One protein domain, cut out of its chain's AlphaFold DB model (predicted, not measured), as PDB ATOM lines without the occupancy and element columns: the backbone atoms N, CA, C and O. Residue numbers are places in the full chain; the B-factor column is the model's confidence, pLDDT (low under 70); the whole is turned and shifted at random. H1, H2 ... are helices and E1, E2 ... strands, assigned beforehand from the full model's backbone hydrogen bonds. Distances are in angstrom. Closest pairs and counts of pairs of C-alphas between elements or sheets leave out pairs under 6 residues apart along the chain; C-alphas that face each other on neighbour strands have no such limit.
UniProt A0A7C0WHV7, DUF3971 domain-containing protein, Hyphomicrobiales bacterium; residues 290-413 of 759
ATOM      1  N   LEU A 290     214.683  96.232  86.550       90.06
ATOM      2  CA  LEU A 290     213.749  95.791  85.512       90.06
ATOM      3  C   LEU A 290     212.396  96.460  85.749       90.06
ATOM      4  O   LEU A 290     211.860  96.357  86.850       90.06
ATOM      5  N   ARG A 291     211.823  97.093  84.727       95.38
ATOM      6  CA  ARG A 291     210.501  97.718  84.801       95.38
ATOM      7  C   ARG A 291     209.520  96.969  83.906       95.38
ATOM      8  O   ARG A 291     209.732  96.865  82.703       95.38
ATOM      9  N   LEU A 292     208.433  96.485  84.493       95.75
ATOM     10  CA  LEU A 292     207.305  95.871  83.796       95.75
ATOM     11  C   LEU A 292     206.082  96.771  83.952       95.75
ATOM     12  O   LEU A 292     205.744  97.165  85.065       95.75
ATOM     13  N   SER A 293     205.424  97.112  82.849       98.12
ATOM     14  CA  SER A 293     204.201  97.925  82.856       98.12
ATOM     15  C   SER A 293     203.045  97.140  82.252       98.12
ATOM     16  O   SER A 293     203.197  96.576  81.176       98.12
ATOM     17  N   ALA A 294     201.891  97.125  82.909       98.12
ATOM     18  CA  ALA A 294     200.684  96.461  82.420       98.12
ATOM     19  C   ALA A 294     199.435  97.251  82.821       98.12
ATOM     20  O   ALA A 294     199.453  98.000  83.795       98.12
ATOM     21  N   VAL A 295     198.330  97.071  82.098       98.31
ATOM     22  CA  VAL A 295     197.017  97.562  82.536       98.31
ATOM     23  C   VAL A 295     196.230  96.376  83.065       98.31
ATOM     24  O   VAL A 295     195.903  95.456  82.320       98.31
ATOM     25  N   LEU A 296     195.936  96.394  84.360       97.75
ATOM     26  CA  LEU A 296     195.192  95.337  85.024       97.75
ATOM     27  C   LEU A 296     193.712  95.718  85.039       97.75
ATOM     28  O   LEU A 296     193.301  96.557  85.838       97.75
ATOM     29  N   ASP A 297     192.914  95.139  84.148       96.94
ATOM     30  CA  ASP A 297     191.451  95.118  84.248       96.94
ATOM     31  C   ASP A 297     190.975  93.870  85.020       96.94
ATOM     32  O   ASP A 297     191.780  93.119  85.578       96.94
ATOM     33  N   GLU A 298     189.663  93.660  85.105       95.69
ATOM     34  CA  GLU A 298     189.065  92.526  85.810       95.69
ATOM     35  C   GLU A 298     189.568  91.169  85.288       95.69
ATOM     36  O   GLU A 298     189.916  90.299  86.089       95.69
ATOM     37  N   ALA A 299     189.659  91.007  83.964       95.69
ATOM     38  CA  ALA A 299     190.079  89.758  83.330       95.69
ATOM     39  C   ALA A 299     191.588  89.513  83.490       95.69
ATOM     40  O   ALA A 299     192.021  88.380  83.706       95.69
ATOM     41  N   ALA A 300     192.405  90.566  83.407       96.38
ATOM     42  CA  ALA A 300     193.838  90.492  83.659       96.38
ATOM     43  C   ALA A 300     194.134  90.114  85.116       96.38
ATOM     44  O   ALA A 300     194.980  89.256  85.364       96.38
ATOM     45  N   ARG A 301     193.407  90.692  86.081       94.06
ATOM     46  CA  ARG A 301     193.521  90.320  87.501       94.06
ATOM     47  C   ARG A 301     193.168  88.851  87.732       94.06
ATOM     48  O   ARG A 301     193.929  88.154  88.396       94.06
ATOM     49  N   GLU A 302     192.093  88.353  87.123       92.31
ATOM     50  CA  GLU A 302     191.703  86.937  87.212       92.31
ATOM     51  C   GLU A 302     192.756  85.989  86.628       92.31
ATOM     52  O   GLU A 302     193.094  84.992  87.264       92.31
ATOM     53  N   LYS A 303     193.338  86.316  85.465       92.00
ATOM     54  CA  LYS A 303     194.444  85.541  84.870       92.00
ATOM     55  C   LYS A 303     195.678  85.470  85.774       92.00
ATOM     56  O   LYS A 303     196.384  84.466  85.762       92.00
ATOM     57  N   LEU A 304     195.924  86.519  86.558       90.25
ATOM     58  CA  LEU A 304     196.995  86.565  87.558       90.25
ATOM     59  C   LEU A 304     196.608  85.907  88.893       90.25
ATOM     60  O   LEU A 304     197.422  85.884  89.810       90.25
ATOM     61  N   GLY A 305     195.381  85.390  89.029       87.94
ATOM     62  CA  GLY A 305     194.869  84.811  90.274       87.94
ATOM     63  C   GLY A 305     194.464  85.844  91.333       87.94
ATOM     64  O   GLY A 305     194.150  85.475  92.464       87.94
ATOM     65  N   LEU A 306     194.431  87.134  90.987       87.69
ATOM     66  CA  LEU A 306     194.074  88.232  91.883       87.69
ATOM     67  C   LEU A 306     192.548  88.387  91.954       87.69
ATOM     68  O   LEU A 306     191.937  89.092  91.149       87.69
ATOM     69  N   LYS A 307     191.904  87.778  92.951       84.31
ATOM     70  CA  LYS A 307     190.453  87.940  93.196       84.31
ATOM     71  C   LYS A 307     190.155  89.257  93.916       84.31
ATOM     72  O   LYS A 307     189.745  89.278  95.069       84.31
ATOM     73  N   LEU A 308     190.387  90.378  93.239       88.56
ATOM     74  CA  LEU A 308     190.133  91.727  93.767       88.56
ATOM     75  C   LEU A 308     188.882  92.377  93.161       88.56
ATOM     76  O   LEU A 308     188.505  93.470  93.571       88.56
ATOM     77  N   ASN A 309     188.208  91.712  92.217       89.75
ATOM     78  CA  ASN A 309     187.107  92.290  91.430       89.75
ATOM     79  C   ASN A 309     185.871  92.677  92.270       89.75
ATOM     80  O   ASN A 309     185.072  93.514  91.846       89.75
ATOM     81  N   TYR A 310     185.737  92.135  93.485       84.00
ATOM     82  CA  TYR A 310     184.697  92.541  94.434       84.00
ATOM     83  C   TYR A 310     184.948  93.930  95.049       84.00
ATOM     84  O   TYR A 310     183.994  94.615  95.409       84.00
ATOM     85  N   MET A 311     186.211  94.363  95.147       88.25
ATOM     86  CA  MET A 311     186.595  95.660  95.715       88.25
ATOM     87  C   MET A 311     187.150  96.642  94.680       88.25
ATOM     88  O   MET A 311     187.091  97.844  94.902       88.25
ATOM     89  N   LEU A 312     187.690  96.166  93.558       93.75
ATOM     90  CA  LEU A 312     188.397  96.976  92.572       93.75
ATOM     91  C   LEU A 312     187.848  96.701  91.171       93.75
ATOM     92  O   LEU A 312     187.998  95.601  90.639       93.75
ATOM     93  N   ARG A 313     187.216  97.712  90.567       94.94
ATOM     94  CA  ARG A 313     186.549  97.606  89.260       94.94
ATOM     95  C   ARG A 313     187.118  98.615  88.265       94.94
ATOM     96  O   ARG A 313     187.253  99.796  88.578       94.94
ATOM     97  N   GLY A 314     187.349  98.194  87.029       96.12
ATOM     98  CA  GLY A 314     187.945  98.983  85.955       96.12
ATOM     99  C   GLY A 314     189.458  98.778  85.780       96.12
ATOM    100  O   GLY A 314     190.081  97.992  86.509       96.12
ATOM    101  N   PRO A 315     190.042  99.479  84.790       97.75
ATOM    102  CA  PRO A 315     191.449  99.355  84.432       97.75
ATOM    103  C   PRO A 315     192.352 100.071  85.439       97.75
ATOM    104  O   PRO A 315     192.066 101.191  85.863       97.75
ATOM    105  N   VAL A 316     193.469  99.424  85.766       98.44
ATOM    106  CA  VAL A 316     194.485  99.907  86.704       98.44
ATOM    107  C   VAL A 316     195.854  99.803  86.029       98.44
ATOM    108  O   VAL A 316     196.403  98.702  85.944       98.44
ATOM    109  N   PRO A 317     196.399 100.903  85.482       98.44
ATOM    110  CA  PRO A 317     197.786 100.942  85.035       98.44
ATOM    111  C   PRO A 317     198.728 100.638  86.203       98.44
ATOM    112  O   PRO A 317     198.699 101.330  87.220       98.44
ATOM    113  N   THR A 318     199.564  99.619  86.051       98.44
ATOM    114  CA  THR A 318     200.455  99.097  87.089       98.44
ATOM    115  C   THR A 318     201.876  99.008  86.562       98.44
ATOM    116  O   THR A 318     202.117  98.559  85.440       98.44
ATOM    117  N   VAL A 319     202.825  99.412  87.396       98.12
ATOM    118  CA  VAL A 319     204.260  99.341  87.151       98.12
ATOM    119  C   VAL A 319     204.887  98.497  88.250       98.12
ATOM    120  O   VAL A 319     204.723  98.790  89.433       98.12
ATOM    121  N   VAL A 320     205.628  97.469  87.855       95.44
ATOM    122  CA  VAL A 320     206.433  96.633  88.743       95.44
ATOM    123  C   VAL A 320     207.899  96.913  88.444       95.44
ATOM    124  O   VAL A 320     208.332  96.783  87.301       95.44
ATOM    125  N   SER A 321     208.656  97.310  89.460       93.81
ATOM    126  CA  SER A 321     210.101  97.529  89.375       93.81
ATOM    127  C   SER A 321     210.821  96.477  90.209       93.81
ATOM    128  O   SER A 321     210.487  96.290  91.375       93.81
ATOM    129  N   ILE A 322     211.779  95.770  89.617       88.56
ATOM    130  CA  ILE A 322     212.524  94.686  90.265       88.56
ATOM    131  C   ILE A 322     214.004  95.052  90.266       88.56
ATOM    132  O   ILE A 322     214.609  95.211  89.202       88.56
ATOM    133  N   ASP A 323     214.600  95.144  91.450       81.56
ATOM    134  CA  ASP A 323     216.032  95.409  91.581       81.56
ATOM    135  C   ASP A 323     216.846  94.207  91.066       81.56
ATOM    136  O   ASP A 323     216.514  93.047  91.337       81.56
ATOM    137  N   GLN A 324     217.906  94.474  90.289       64.69
ATOM    138  CA  GLN A 324     218.584  93.441  89.491       64.69
ATOM    139  C   GLN A 324     219.204  92.327  90.333       64.69
ATOM    140  O   GLN A 324     219.092  91.154  89.976       64.69
ATOM    141  N   LEU A 325     219.818  92.674  91.462       58.59
ATOM    142  CA  LEU A 325     220.390  91.709  92.388       58.59
ATOM    143  C   LEU A 325     220.182  92.189  93.824       58.59
ATOM    144  O   LEU A 325     220.316  93.382  94.106       58.59
ATOM    145  N   PRO A 326     219.886  91.275  94.755       50.16
ATOM    146  CA  PRO A 326     220.022  91.606  96.156       50.16
ATOM    147  C   PRO A 326     221.493  91.875  96.494       50.16
ATOM    148  O   PRO A 326     222.389  91.215  95.970       50.16
ATOM    149  N   SER A 327     221.759  92.799  97.422       50.97
ATOM    150  CA  SER A 327     223.039  92.781  98.148       50.97
ATOM    151  C   SER A 327     223.207  91.398  98.790       50.97
ATOM    152  O   SER A 327     222.205  90.862  99.267       50.97
ATOM    153  N   GLU A 328     224.418  90.825  98.804       49.00
ATOM    154  CA  GLU A 328     224.685  89.502  99.403       49.00
ATOM    155  C   GLU A 328     223.869  89.283 100.693       49.00
ATOM    156  O   GLU A 328     223.947  90.068 101.641       49.00
ATOM    157  N   GLY A 329     223.033  88.238 100.700       50.19
ATOM    158  CA  GLY A 329     222.199  87.864 101.847       50.19
ATOM    159  C   GLY A 329     220.850  88.586 102.003       50.19
ATOM    160  O   GLY A 329     220.193  88.368 103.018       50.19
ATOM    161  N   LYS A 330     220.402  89.423 101.053       54.12
ATOM    162  CA  LYS A 330     219.071  90.077 101.087       54.12
ATOM    163  C   LYS A 330     218.095  89.485 100.050       54.12
ATOM    164  O   LYS A 330     218.537  88.897  99.069       54.12
ATOM    165  N   PRO A 331     216.768  89.598 100.230       59.94
ATOM    166  CA  PRO A 331     215.800  89.264  99.183       59.94
ATOM    167  C   PRO A 331     215.784  90.330  98.072       59.94
ATOM    168  O   PRO A 331     216.166  91.482  98.297       59.94
ATOM    169  N   LYS A 332     215.337  89.956  96.864       70.62
ATOM    170  CA  LYS A 332     215.085  90.913  95.772       70.62
ATOM    171  C   LYS A 332     213.998  91.896  96.200       70.62
ATOM    172  O   LYS A 332     212.949  91.469  96.672       70.62
ATOM    173  N   LYS A 333     214.237  93.192  96.005       81.12
ATOM    174  CA  LYS A 333     213.219  94.221  96.225       81.12
ATOM    175  C   LYS A 333     212.340  94.329  94.987       81.12
ATOM    176  O   LYS A 333     212.849  94.495  93.878       81.12
ATOM    177  N   ILE A 334     211.035  94.218  95.191       90.56
ATOM    178  CA  ILE A 334     210.028  94.405  94.149       90.56
ATOM    179  C   ILE A 334     209.151  95.563  94.595       90.56
ATOM    180  O   ILE A 334     208.482  95.459  95.616       90.56
ATOM    181  N   HIS A 335     209.148  96.644  93.831       94.81
ATOM    182  CA  HIS A 335     208.297  97.799  94.068       94.81
ATOM    183  C   HIS A 335     207.116  97.771  93.101       94.81
ATOM    184  O   HIS A 335     207.308  97.641  91.890       94.81
ATOM    185  N   VAL A 336     205.897  97.908  93.614       96.81
ATOM    186  CA  VAL A 336     204.672  97.947  92.814       96.81
ATOM    187  C   VAL A 336     204.006  99.299  92.990       96.81
ATOM    188  O   VAL A 336     203.774  99.742  94.111       96.81
ATOM    189  N   GLN A 337     203.648  99.926  91.874       98.31
ATOM    190  CA  GLN A 337     202.859 101.149  91.840       98.31
ATOM    191  C   GLN A 337     201.676 100.970  90.891       98.31
ATOM    192  O   GLN A 337     201.844 100.482  89.776       98.31
ATOM    193  N   ALA A 338     200.487 101.381  91.313       98.25
ATOM    194  CA  ALA A 338     199.255 101.245  90.550       98.25
ATOM    195  C   ALA A 338     198.435 102.541  90.582       98.25
ATOM    196  O   ALA A 338     198.183 103.110  91.646       98.25
ATOM    197  N   ASP A 339     197.996 102.999  89.413       98.19
ATOM    198  CA  ASP A 339     197.116 104.157  89.263       98.19
ATOM    199  C   ASP A 339     195.649 103.718  89.375       98.19
ATOM    200  O   ASP A 339     195.105 103.020  88.516       98.19
ATOM    201  N   LEU A 340     194.992 104.142  90.452       96.94
ATOM    202  CA  LEU A 340     193.589 103.845  90.728       96.94
ATOM    203  C   LEU A 340     192.642 104.906  90.150       96.94
ATOM    204  O   LEU A 340     191.432 104.810  90.357       96.94
ATOM    205  N   GLY A 341     193.139 105.923  89.444       96.44
ATOM    206  CA  GLY A 341     192.375 107.060  88.931       96.44
ATOM    207  C   GLY A 341     191.167 106.647  88.091       96.44
ATOM    208  O   GLY A 341     190.043 107.095  88.336       96.44
ATOM    209  N   SER A 342     191.379 105.712  87.165       96.69
ATOM    210  CA  SER A 342     190.335 105.172  86.278       96.69
ATOM    211  C   SER A 342     189.508 104.042  86.901       96.69
ATOM    212  O   SER A 342     188.485 103.645  86.338       96.69
ATOM    213  N   ALA A 343     189.915 103.553  88.072       96.56
ATOM    214  CA  ALA A 343     189.266 102.458  88.769       96.56
ATOM    215  C   ALA A 343     188.311 102.950  89.861       96.56
ATOM    216  O   ALA A 343     188.458 104.027  90.448       96.56
ATOM    217  N   GLU A 344     187.308 102.127  90.127       94.62
ATOM    218  CA  GLU A 344     186.454 102.231  91.294       94.62
ATOM    219  C   GLU A 344     187.003 101.334  92.408       94.62
ATOM    220  O   GLU A 344     187.247 100.152  92.168       94.62
ATOM    221  N   LEU A 345     187.161 101.891  93.611       92.62
ATOM    222  CA  LEU A 345     187.546 101.155  94.820       92.62
ATOM    223  C   LEU A 345     186.371 101.144  95.800       92.62
ATOM    224  O   LEU A 345     185.836 102.202  96.131       92.62
ATOM    225  N   ILE A 346     185.975  99.964  96.265       88.12
ATOM    226  CA  ILE A 346     184.807  99.720  97.111       88.12
ATOM    227  C   ILE A 346     185.279  99.092  98.422       88.12
ATOM    228  O   ILE A 346     185.807  97.984  98.437       88.12
ATOM    229  N   LEU A 347     185.042  99.786  99.535       83.94
ATOM    230  CA  LEU A 347     185.307  99.290 100.884       83.94
ATOM    231  C   LEU A 347     183.969  99.041 101.588       83.94
ATOM    232  O   LEU A 347     183.478  99.853 102.375       83.94
ATOM    233  N   ALA A 348     183.371  97.899 101.254       73.62
ATOM    234  CA  ALA A 348     182.051  97.447 101.688       73.62
ATOM    235  C   ALA A 348     181.794  97.599 103.196       73.62
ATOM    236  O   ALA A 348     180.819  98.227 103.609       73.62
ATOM    237  N   ASN A 349     182.696  97.054 104.018       73.12
ATOM    238  CA  ASN A 349     182.528  96.977 105.472       73.12
ATOM    239  C   ASN A 349     182.537  98.343 106.176       73.12
ATOM    240  O   ASN A 349     182.025  98.447 107.286       73.12
ATOM    241  N   VAL A 350     183.057  99.388 105.524       74.62
ATOM    242  CA  VAL A 350     183.048 100.776 106.026       74.62
ATOM    243  C   VAL A 350     182.145 101.695 105.194       74.62
ATOM    244  O   VAL A 350     182.126 102.906 105.391       74.62
ATOM    245  N   GLY A 351     181.374 101.139 104.251       73.62
ATOM    246  CA  GLY A 351     180.418 101.894 103.437       73.62
ATOM    247  C   GLY A 351     181.054 102.999 102.588       73.62
ATOM    248  O   GLY A 351     180.404 104.011 102.320       73.62
ATOM    249  N   TRP A 352     182.315 102.835 102.183       83.62
ATOM    250  CA  TRP A 352     183.051 103.844 101.425       83.62
ATOM    251  C   TRP A 352     183.318 103.398  99.989       83.62
ATOM    252  O   TRP A 352     183.539 102.217  99.714       83.62
ATOM    253  N   ARG A 353     183.323 104.364  99.062       87.06
ATOM    254  CA  ARG A 353     183.716 104.133  97.671       87.06
ATOM    255  C   ARG A 353     184.495 105.307  97.082       87.06
ATOM    256  O   ARG A 353     184.102 106.472  97.213       87.06
ATOM    257  N   LYS A 354     185.531 104.980  96.318       91.69
ATOM    258  CA  LYS A 354     186.182 105.878  95.368       91.69
ATOM    259  C   LYS A 354     185.549 105.674  93.987       91.69
ATOM    260  O   LYS A 354     185.775 104.629  93.388       91.69
ATOM    261  N   PRO A 355     184.797 106.640  93.438       91.75
ATOM    262  CA  PRO A 355     184.321 106.568  92.064       91.75
ATOM    263  C   PRO A 355     185.483 106.669  91.062       91.75
ATOM    264  O   PRO A 355     186.567 107.182  91.371       91.75
ATOM    265  N   ARG A 356     185.220 106.224  89.831       94.62
ATOM    266  CA  ARG A 356     186.114 106.426  88.683       94.62
ATOM    267  C   ARG A 356     186.320 107.924  88.425       94.62
ATOM    268  O   ARG A 356     185.395 108.715  88.605       94.62
ATOM    269  N   GLY A 357     187.522 108.311  88.010       94.19
ATOM    270  CA  GLY A 357     187.893 109.692  87.679       94.19
ATOM    271  C   GLY A 357     188.447 110.522  88.842       94.19
ATOM    272  O   GLY A 357     189.034 111.569  88.591       94.19
ATOM    273  N   ARG A 358     188.318 110.071  90.100       94.06
ATOM    274  CA  ARG A 358     189.064 110.666  91.227       94.06
ATOM    275  C   ARG A 358     190.471 110.086  91.282       94.06
ATOM    276  O   ARG A 358     190.603 108.871  91.168       94.06
ATOM    277  N   ALA A 359     191.498 110.911  91.462       94.56
ATOM    278  CA  ALA A 359     192.880 110.442  91.503       94.56
ATOM    279  C   ALA A 359     193.154 109.656  92.796       94.56
ATOM    280  O   ALA A 359     192.748 110.068  93.882       94.56
ATOM    281  N   ALA A 360     193.826 108.514  92.670       96.12
ATOM    282  CA  ALA A 360     194.466 107.827  93.784       96.12
ATOM    283  C   ALA A 360     195.560 106.896  93.249       96.12
ATOM    284  O   ALA A 360     195.425 106.361  92.150       96.12
ATOM    285  N   VAL A 361     196.613 106.686  94.028       97.81
ATOM    286  CA  VAL A 361     197.736 105.807  93.700       97.81
ATOM    287  C   VAL A 361     197.919 104.810  94.831       97.81
ATOM    288  O   VAL A 361     197.908 105.192  95.999       97.81
ATOM    289  N   LEU A 362     198.086 103.542  94.469       97.81
ATOM    290  CA  LEU A 362     198.498 102.458  95.350       97.81
ATOM    291  C   LEU A 362     199.999 102.205  95.152       97.81
ATOM    292  O   LEU A 362     200.465 102.159  94.015       97.81
ATOM    293  N   GLY A 363     200.742 102.018  96.237       97.94
ATOM    294  CA  GLY A 363     202.147 101.622  96.209       97.94
ATOM    295  C   GLY A 363     202.475 100.644  97.331       97.94
ATOM    296  O   GLY A 363     201.886 100.738  98.402       97.94
ATOM    297  N   PHE A 364     203.377  99.697  97.085       97.50
ATOM    298  CA  PHE A 364     203.925  98.802  98.111       97.50
ATOM    299  C   PHE A 364     205.226  98.151  97.630       97.50
ATOM    300  O   PHE A 364     205.480  98.048  96.429       97.50
ATOM    301  N   ASP A 365     206.021  97.667  98.575       95.06
ATOM    302  CA  ASP A 365     207.192  96.831  98.333       95.06
ATOM    303  C   ASP A 365     206.876  95.381  98.717       95.06
ATOM    304  O   ASP A 365     206.270  95.127  99.751       95.06
ATOM    305  N   VAL A 366     207.289  94.407  97.910       91.62
ATOM    306  CA  VAL A 366     207.191  92.986  98.274       91.62
ATOM    307  C   VAL A 366     208.464  92.587  99.008       91.62
ATOM    308  O   VAL A 366     209.568  92.704  98.470       91.62
ATOM    309  N   GLY A 367     208.304  92.105 100.235       86.75
ATOM    310  CA  GLY A 367     209.387  91.649 101.095       86.75
ATOM    311  C   GLY A 367     209.013  90.392 101.872       86.75
ATOM    312  O   GLY A 367     207.934  89.829 101.700       86.75
ATOM    313  N   GLN A 368     209.925  89.941 102.732       82.88
ATOM    314  CA  GLN A 368     209.619  88.927 103.740       82.88
ATOM    315  C   GLN A 368     209.326  89.617 105.072       82.88
ATOM    316  O   GLN A 368     210.095  90.481 105.505       82.88
ATOM    317  N   GLY A 369     208.224  89.227 105.707       74.69
ATOM    318  CA  GLY A 369     207.884  89.611 107.071       74.69
ATOM    319  C   GLY A 369     208.728  88.858 108.107       74.69
ATOM    320  O   GLY A 369     209.498  87.950 107.788       74.69
ATOM    321  N   VAL A 370     208.563  89.216 109.382       68.25
ATOM    322  CA  VAL A 370     209.362  88.683 110.509       68.25
ATOM    323  C   VAL A 370     209.215  87.163 110.679       68.25
ATOM    324  O   VAL A 370     210.156  86.496 111.100       68.25
ATOM    325  N   GLU A 371     208.056  86.608 110.324       68.25
ATOM    326  CA  GLU A 371     207.756  85.170 110.409       68.25
ATOM    327  C   GLU A 371     208.134  84.393 109.130       68.25
ATOM    328  O   GLU A 371     207.860  83.202 109.032       68.25
ATOM    329  N   GLY A 372     208.774  85.044 108.150       73.75
ATOM    330  CA  GLY A 372     209.169  84.436 106.871       73.75
ATOM    331  C   GLY A 372     208.088  84.457 105.782       73.75
ATOM    332  O   GLY A 372     208.391  84.138 104.632       73.75
ATOM    333  N   ASN A 373     206.866  84.882 106.115       82.06
ATOM    334  CA  ASN A 373     205.764  85.072 105.165       82.06
ATOM    335  C   ASN A 373     206.067  86.198 104.165       82.06
ATOM    336  O   ASN A 373     206.821  87.125 104.467       82.06
ATOM    337  N   THR A 374     205.438  86.155 102.989       88.69
ATOM    338  CA  THR A 374     205.491  87.277 102.040       88.69
ATOM    339  C   THR A 374     204.682  88.448 102.593       88.69
ATOM    340  O   THR A 374     203.550  88.271 103.033       88.69
ATOM    341  N   GLU A 375     205.233  89.655 102.554       92.50
ATOM    342  CA  GLU A 375     204.591  90.863 103.068       92.50
ATOM    343  C   GLU A 375     204.612  91.973 102.014       92.50
ATOM    344  O   GLU A 375     205.624  92.212 101.351       92.50
ATOM    345  N   LEU A 376     203.481  92.659 101.873       95.38
ATOM    346  CA  LEU A 376     203.354  93.927 101.170       95.38
ATOM    347  C   LEU A 376     203.710  95.034 102.167       95.38
ATOM    348  O   LEU A 376     202.881  95.471 102.967       95.38
ATOM    349  N   GLN A 377     204.973  95.431 102.146       94.56
ATOM    350  CA  GLN A 377     205.580  96.449 102.996       94.56
ATOM    351  C   GLN A 377     205.357  97.841 102.423       94.56
ATOM    352  O   GLN A 377     205.134  97.999 101.224       94.56
ATOM    353  N   ASN A 378     205.444  98.862 103.282       95.38
ATOM    354  CA  ASN A 378     205.237 100.262 102.893       95.38
ATOM    355  C   ASN A 378     203.955 100.438 102.060       95.38
ATOM    356  O   ASN A 378     203.924 101.209 101.098       95.38
ATOM    357  N   PHE A 379     202.921  99.660 102.393       97.56
ATOM    358  CA  PHE A 379     201.664  99.658 101.674       97.56
ATOM    359  C   PHE A 379     201.008 101.012 101.852       97.56
ATOM    360  O   PHE A 379     200.814 101.471 102.979       97.56
ATOM    361  N   ARG A 380     200.655 101.638 100.734       97.75
ATOM    362  CA  ARG A 380     200.107 102.978 100.738       97.75
ATOM    363  C   ARG A 380     199.054 103.187  99.670       97.75
ATOM    364  O   ARG A 380     199.289 102.879  98.507       97.75
ATOM    365  N   ILE A 381     197.932 103.799 100.037       96.69
ATOM    366  CA  ILE A 381     196.960 104.368  99.100       96.69
ATOM    367  C   ILE A 381     196.843 105.861  99.385       96.69
ATOM    368  O   ILE A 381     196.435 106.241 100.478       96.69
ATOM    369  N   VAL A 382     197.161 106.703  98.401       96.19
ATOM    370  CA  VAL A 382     197.045 108.168  98.511       96.19
ATOM    371  C   VAL A 382     196.177 108.710  97.389       96.19
ATOM    372  O   VAL A 382     196.418 108.412  96.223       96.19
ATOM    373  N   GLY A 383     195.196 109.539  97.723       92.94
ATOM    374  CA  GLY A 383     194.371 110.298  96.784       92.94
ATOM    375  C   GLY A 383     193.809 111.554  97.446       92.94
ATOM    376  O   GLY A 383     194.231 111.906  98.543       92.94
ATOM    377  N   ASP A 384     192.843 112.214  96.806       85.50
ATOM    378  CA  ASP A 384     192.316 113.509  97.285       85.50
ATOM    379  C   ASP A 384     191.762 113.456  98.722       85.50
ATOM    380  O   ASP A 384     192.003 114.356  99.518       85.50
ATOM    381  N   ASP A 385     191.035 112.384  99.049       82.62
ATOM    382  CA  ASP A 385     190.374 112.195 100.347       82.62
ATOM    383  C   ASP A 385     190.797 110.889 101.040       82.62
ATOM    384  O   ASP A 385     190.279 110.580 102.105       82.62
ATOM    385  N   ILE A 386     191.680 110.086 100.438       90.88
ATOM    386  CA  ILE A 386     192.096 108.781 100.971       90.88
ATOM    387  C   ILE A 386     193.588 108.780 101.280       90.88
ATOM    388  O   ILE A 386     194.403 109.137 100.431       90.88
ATOM    389  N   ALA A 387     193.920 108.348 102.488       94.38
ATOM    390  CA  ALA A 387     195.268 108.084 102.948       94.38
ATOM    391  C   ALA A 387     195.217 106.803 103.783       94.38
ATOM    392  O   ALA A 387     194.586 106.765 104.837       94.38
ATOM    393  N   ILE A 388     195.810 105.738 103.261       96.00
ATOM    394  CA  ILE A 388     195.990 104.482 103.982       96.00
ATOM    395  C   ILE A 388     197.476 104.186 103.946       96.00
ATOM    396  O   ILE A 388     198.032 104.124 102.853       96.00
ATOM    397  N   ASP A 389     198.089 103.978 105.100       97.12
ATOM    398  CA  ASP A 389     199.494 103.605 105.246       97.12
ATOM    399  C   ASP A 389     199.575 102.346 106.124       97.12
ATOM    400  O   ASP A 389     198.802 102.206 107.072       97.12
ATOM    401  N   GLY A 390     200.479 101.407 105.817       97.12
ATOM    402  CA  GLY A 390     200.666 100.199 106.625       97.12
ATOM    403  C   GLY A 390     201.357  99.035 105.920       97.12
ATOM    404  O   GLY A 390     202.275  99.225 105.121       97.12
ATOM    405  N   TRP A 391     200.933  97.814 106.242       96.69
ATOM    406  CA  TRP A 391     201.419  96.580 105.620       96.69
ATOM    407  C   TRP A 391     200.336  95.499 105.558       96.69
ATOM    408  O   TRP A 391     199.360  95.519 106.315       96.69
ATOM    409  N   ILE A 392     200.519  94.540 104.649       96.19
ATOM    410  CA  ILE A 392     199.653  93.363 104.488       96.19
ATOM    411  C   ILE A 392     200.537  92.117 104.413       96.19
ATOM    412  O   ILE A 392     201.401  92.032 103.551       96.19
ATOM    413  N   SER A 393     200.305  91.136 105.278       94.88
ATOM    414  CA  SER A 393     200.953  89.822 105.223       94.88
ATOM    415  C   SER A 393     200.123  88.867 104.371       94.88
ATOM    416  O   SER A 393     198.890  88.864 104.453       94.88
ATOM    417  N   LEU A 394     200.802  88.048 103.574       91.38
ATOM    418  CA  LEU A 394     200.221  87.004 102.739       91.38
ATOM    419  C   LEU A 394     200.532  85.616 103.324       91.38
ATOM    420  O   LEU A 394     201.634  85.376 103.816       91.38
ATOM    421  N   GLY A 395     199.561  84.704 103.279       87.06
ATOM    422  CA  GLY A 395     199.733  83.295 103.630       87.06
ATOM    423  C   GLY A 395     200.441  82.488 102.540       87.06
ATOM    424  O   GLY A 395     200.792  83.012 101.485       87.06
ATOM    425  N   ASP A 396     200.613  81.185 102.777       83.56
ATOM    426  CA  ASP A 396     201.247  80.254 101.825       83.56
ATOM    427  C   ASP A 396     200.495  80.155 100.485       83.56
ATOM    428  O   ASP A 396     201.071  79.843  99.444       83.56
ATOM    429  N   ASP A 397     199.193  80.439 100.506       81.94
ATOM    430  CA  ASP A 397     198.313  80.519  99.341       81.94
ATOM    431  C   ASP A 397     198.394  81.871  98.607       81.94
ATOM    432  O   ASP A 397     197.680  82.083  97.625       81.94
ATOM    433  N   GLN A 398     199.274  82.766  99.067       80.56
ATOM    434  CA  GLN A 398     199.463  84.140  98.602       80.56
ATOM    435  C   GLN A 398     198.238  85.047  98.814       80.56
ATOM    436  O   GLN A 398     198.110  86.082  98.155       80.56
ATOM    437  N   TRP A 399     197.351  84.696  99.755       85.38
ATOM    438  CA  TRP A 399     196.212  85.523 100.161       85.38
ATOM    439  C   TRP A 399     196.493  86.315 101.436       85.38
ATOM    440  O   TRP A 399     197.213  85.827 102.305       85.38
ATOM    441  N   PRO A 400     195.913  87.521 101.603       90.69
ATOM    442  CA  PRO A 400     196.034  88.265 102.848       90.69
ATOM    443  C   PRO A 400     195.599  87.424 104.049       90.69
ATOM    444  O   PRO A 400     194.483  86.911 104.074       90.69
ATOM    445  N   ASN A 401     196.467  87.317 105.051       92.50
ATOM    446  CA  ASN A 401     196.188  86.618 106.309       92.50
ATOM    447  C   ASN A 401     196.364  87.521 107.537       92.50
ATOM    448  O   ASN A 401     195.883  87.192 108.619       92.50
ATOM    449  N   ALA A 402     197.017  88.670 107.384       95.19
ATOM    450  CA  ALA A 402     197.057  89.720 108.385       95.19
ATOM    451  C   ALA A 402     197.299  91.078 107.724       95.19
ATOM    452  O   ALA A 402     197.842  91.160 106.622       95.19
ATOM    453  N   PHE A 403     196.906  92.149 108.396       96.56
ATOM    454  CA  PHE A 403     197.211  93.510 107.977       96.56
ATOM    455  C   PHE A 403     197.277  94.442 109.183       96.56
ATOM    456  O   PHE A 403     196.653  94.200 110.222       96.56
ATOM    457  N   TYR A 404     198.000  95.541 109.014       97.50
ATOM    458  CA  TYR A 404     198.043  96.629 109.975       97.50
ATOM    459  C   TYR A 404     198.122  97.957 109.240       97.50
ATOM    460  O   TYR A 404     199.057  98.195 108.478       97.50
ATOM    461  N   PHE A 405     197.147  98.816 109.502       97.88
ATOM    462  CA  PHE A 405     197.051 100.168 108.981       97.88
ATOM    463  C   PHE A 405     197.084 101.141 110.164       97.88
ATOM    464  O   PHE A 405     196.037 101.358 110.780       97.88
ATOM    465  N   PRO A 406     198.262 101.676 110.545       97.25
ATOM    466  CA  PRO A 406     198.368 102.700 111.584       97.25
ATOM    467  C   PRO A 406     197.562 103.956 111.252       97.25
ATOM    468  O   PRO A 406     196.942 104.515 112.150       97.25
ATOM    469  N   ASP A 407     197.528 104.334 109.972       95.12
ATOM    470  CA  ASP A 407     196.786 105.484 109.469       95.12
ATOM    471  C   ASP A 407     195.786 105.007 108.408       95.12
ATOM    472  O   ASP A 407     196.164 104.590 107.309       95.12
ATOM    473  N   PHE A 408     194.497 105.035 108.741       95.12
ATOM    474  CA  PHE A 408     193.397 104.659 107.858       95.12
ATOM    475  C   PHE A 408     192.374 105.796 107.772       95.12
ATOM    476  O   PHE A 408     191.473 105.939 108.605       95.12
ATOM    477  N   SER A 409     192.482 106.580 106.703       93.38
ATOM    478  CA  SER A 409     191.634 107.737 106.425       93.38
ATOM    479  C   SER A 409     191.052 107.667 105.021       93.38
ATOM    480  O   SER A 409     191.734 107.379 104.041       93.38
ATOM    481  N   PHE A 410     189.762 107.970 104.900       87.62
ATOM    482  CA  PHE A 410     189.059 108.012 103.611       87.62
ATOM    483  C   PHE A 410     188.217 109.287 103.412       87.62
ATOM    484  O   PHE A 410     187.414 109.379 102.471       87.62
ATOM    485  N   ASN A 411     188.390 110.249 104.328       88.75
ATOM    486  CA  ASN A 411     188.041 111.667 104.229       88.75
ATOM    487  C   ASN A 411     188.745 112.442 105.369       88.75
ATOM    488  O   ASN A 411     189.440 111.849 106.186       88.75
ATOM    489  N   VAL A 412     188.505 113.753 105.468       89.44
ATOM    490  CA  VAL A 412     189.085 114.641 106.503       89.44
ATOM    491  C   VAL A 412     188.585 114.411 107.941       89.44
ATOM    492  O   VAL A 412     189.043 115.085 108.857       89.44
ATOM    493  N   ILE A 413     187.593 113.541 108.141       92.94
ATOM    494  CA  ILE A 413     186.980 113.251 109.447       92.94
ATOM    495  C   ILE A 413     187.431 111.886 109.967       92.94
ATOM    496  O   ILE A 413     187.666 111.748 111.162       92.94
TER     497      ILE A 413
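AT A GLANCE: This is residues 290 to 413 of the 759 residues of the protein "DUF3971 domain-containing protein" of Hyphomicrobiales bacterium (UniProt A0A7C0WHV7). One large sheet of seven strands, twisted and curled, makes a wall, and the small hairpin of E4 and E5 stands past one end of its strands, apart from them. Near the edge strand E1, the short helix H1 only grazes the wall, and the long stretch after it, residues 304 to 315, reaches over to E4, with which residues 312 to 313 pair; at the opposite end of the strands the link from E2 to E3 reaches far beyond the wall. The 124 printed residues hold one named helix and nine named strands, in the order E1 H1 E2 E3 E4 E5 E6 E7 E8 E9, and the class is mostly strand. The large sheet runs E1 - E2 - E3 - E6 - E7 - E8 - E9, all antiparallel. The whole is compact, with a radius of gyration of the C-alphas of 14.9 A and spans of 44 by 30 by 25 A.

HOW THE PARTS SIT: E1, residues 290 to 296, is an edge strand and the antiparallel neighbour of E2, residues 316 to 322, with N 292 and O 320 2.8 A apart. Between them in the chain is H1, residues 298 to 303, in which every O i to N i+4 pair is within hydrogen-bond range. E2 forms a hairpin with E3, residues 334 to 339; N 319 and O 337 are 2.8 A apart. E4, residues 344 to 347, and E5, residues 352 to 354, form an antiparallel hairpin, with N 347 and O 352 2.9 A apart. E6, residues 360 to 368, is the antiparallel neighbour of E3, with N 336 and O 364 2.8 A apart. A meander, each strand the antiparallel neighbour of the one before, runs from E6 through E7, residues 374 to 383, and E8, residues 387 to 394, to the other edge strand E9, residues 400 to 409. N 363 and O 380 are 2.8 A apart, as are N 381 and O 388, and N 393 and O 402. E8 bends by 53 degrees at residue 390 and E9 by 82 degrees at residue 406. The strands' lines turn by 85 degrees from edge to edge.

IN THESE COORDINATES: E1 begins at C-alpha 290, (213.749, 95.791, 85.512), and is 18.6 A long; H1 is 8.9 A, E2 19.1 A and E3 16.9 A. E4 measures 10.1 A and E5 7.1 A. E6 is 26.2 A, E7 26.1 A, E8 21.7 A and E9 20.3 A, ending at C-alpha 409, (191.634, 107.737, 106.425).

THE WHOLE: The two C-alphas farthest apart are those of Glu 328 and Gly 351, 46.1 A. The printed part has no cut. The links H1 to E2, 12 residues, and E2 to E3, 11 residues, are long. The mean pLDDT of the printed part is 88.9; residues 324 to 331 and 370 to 371 are under 70.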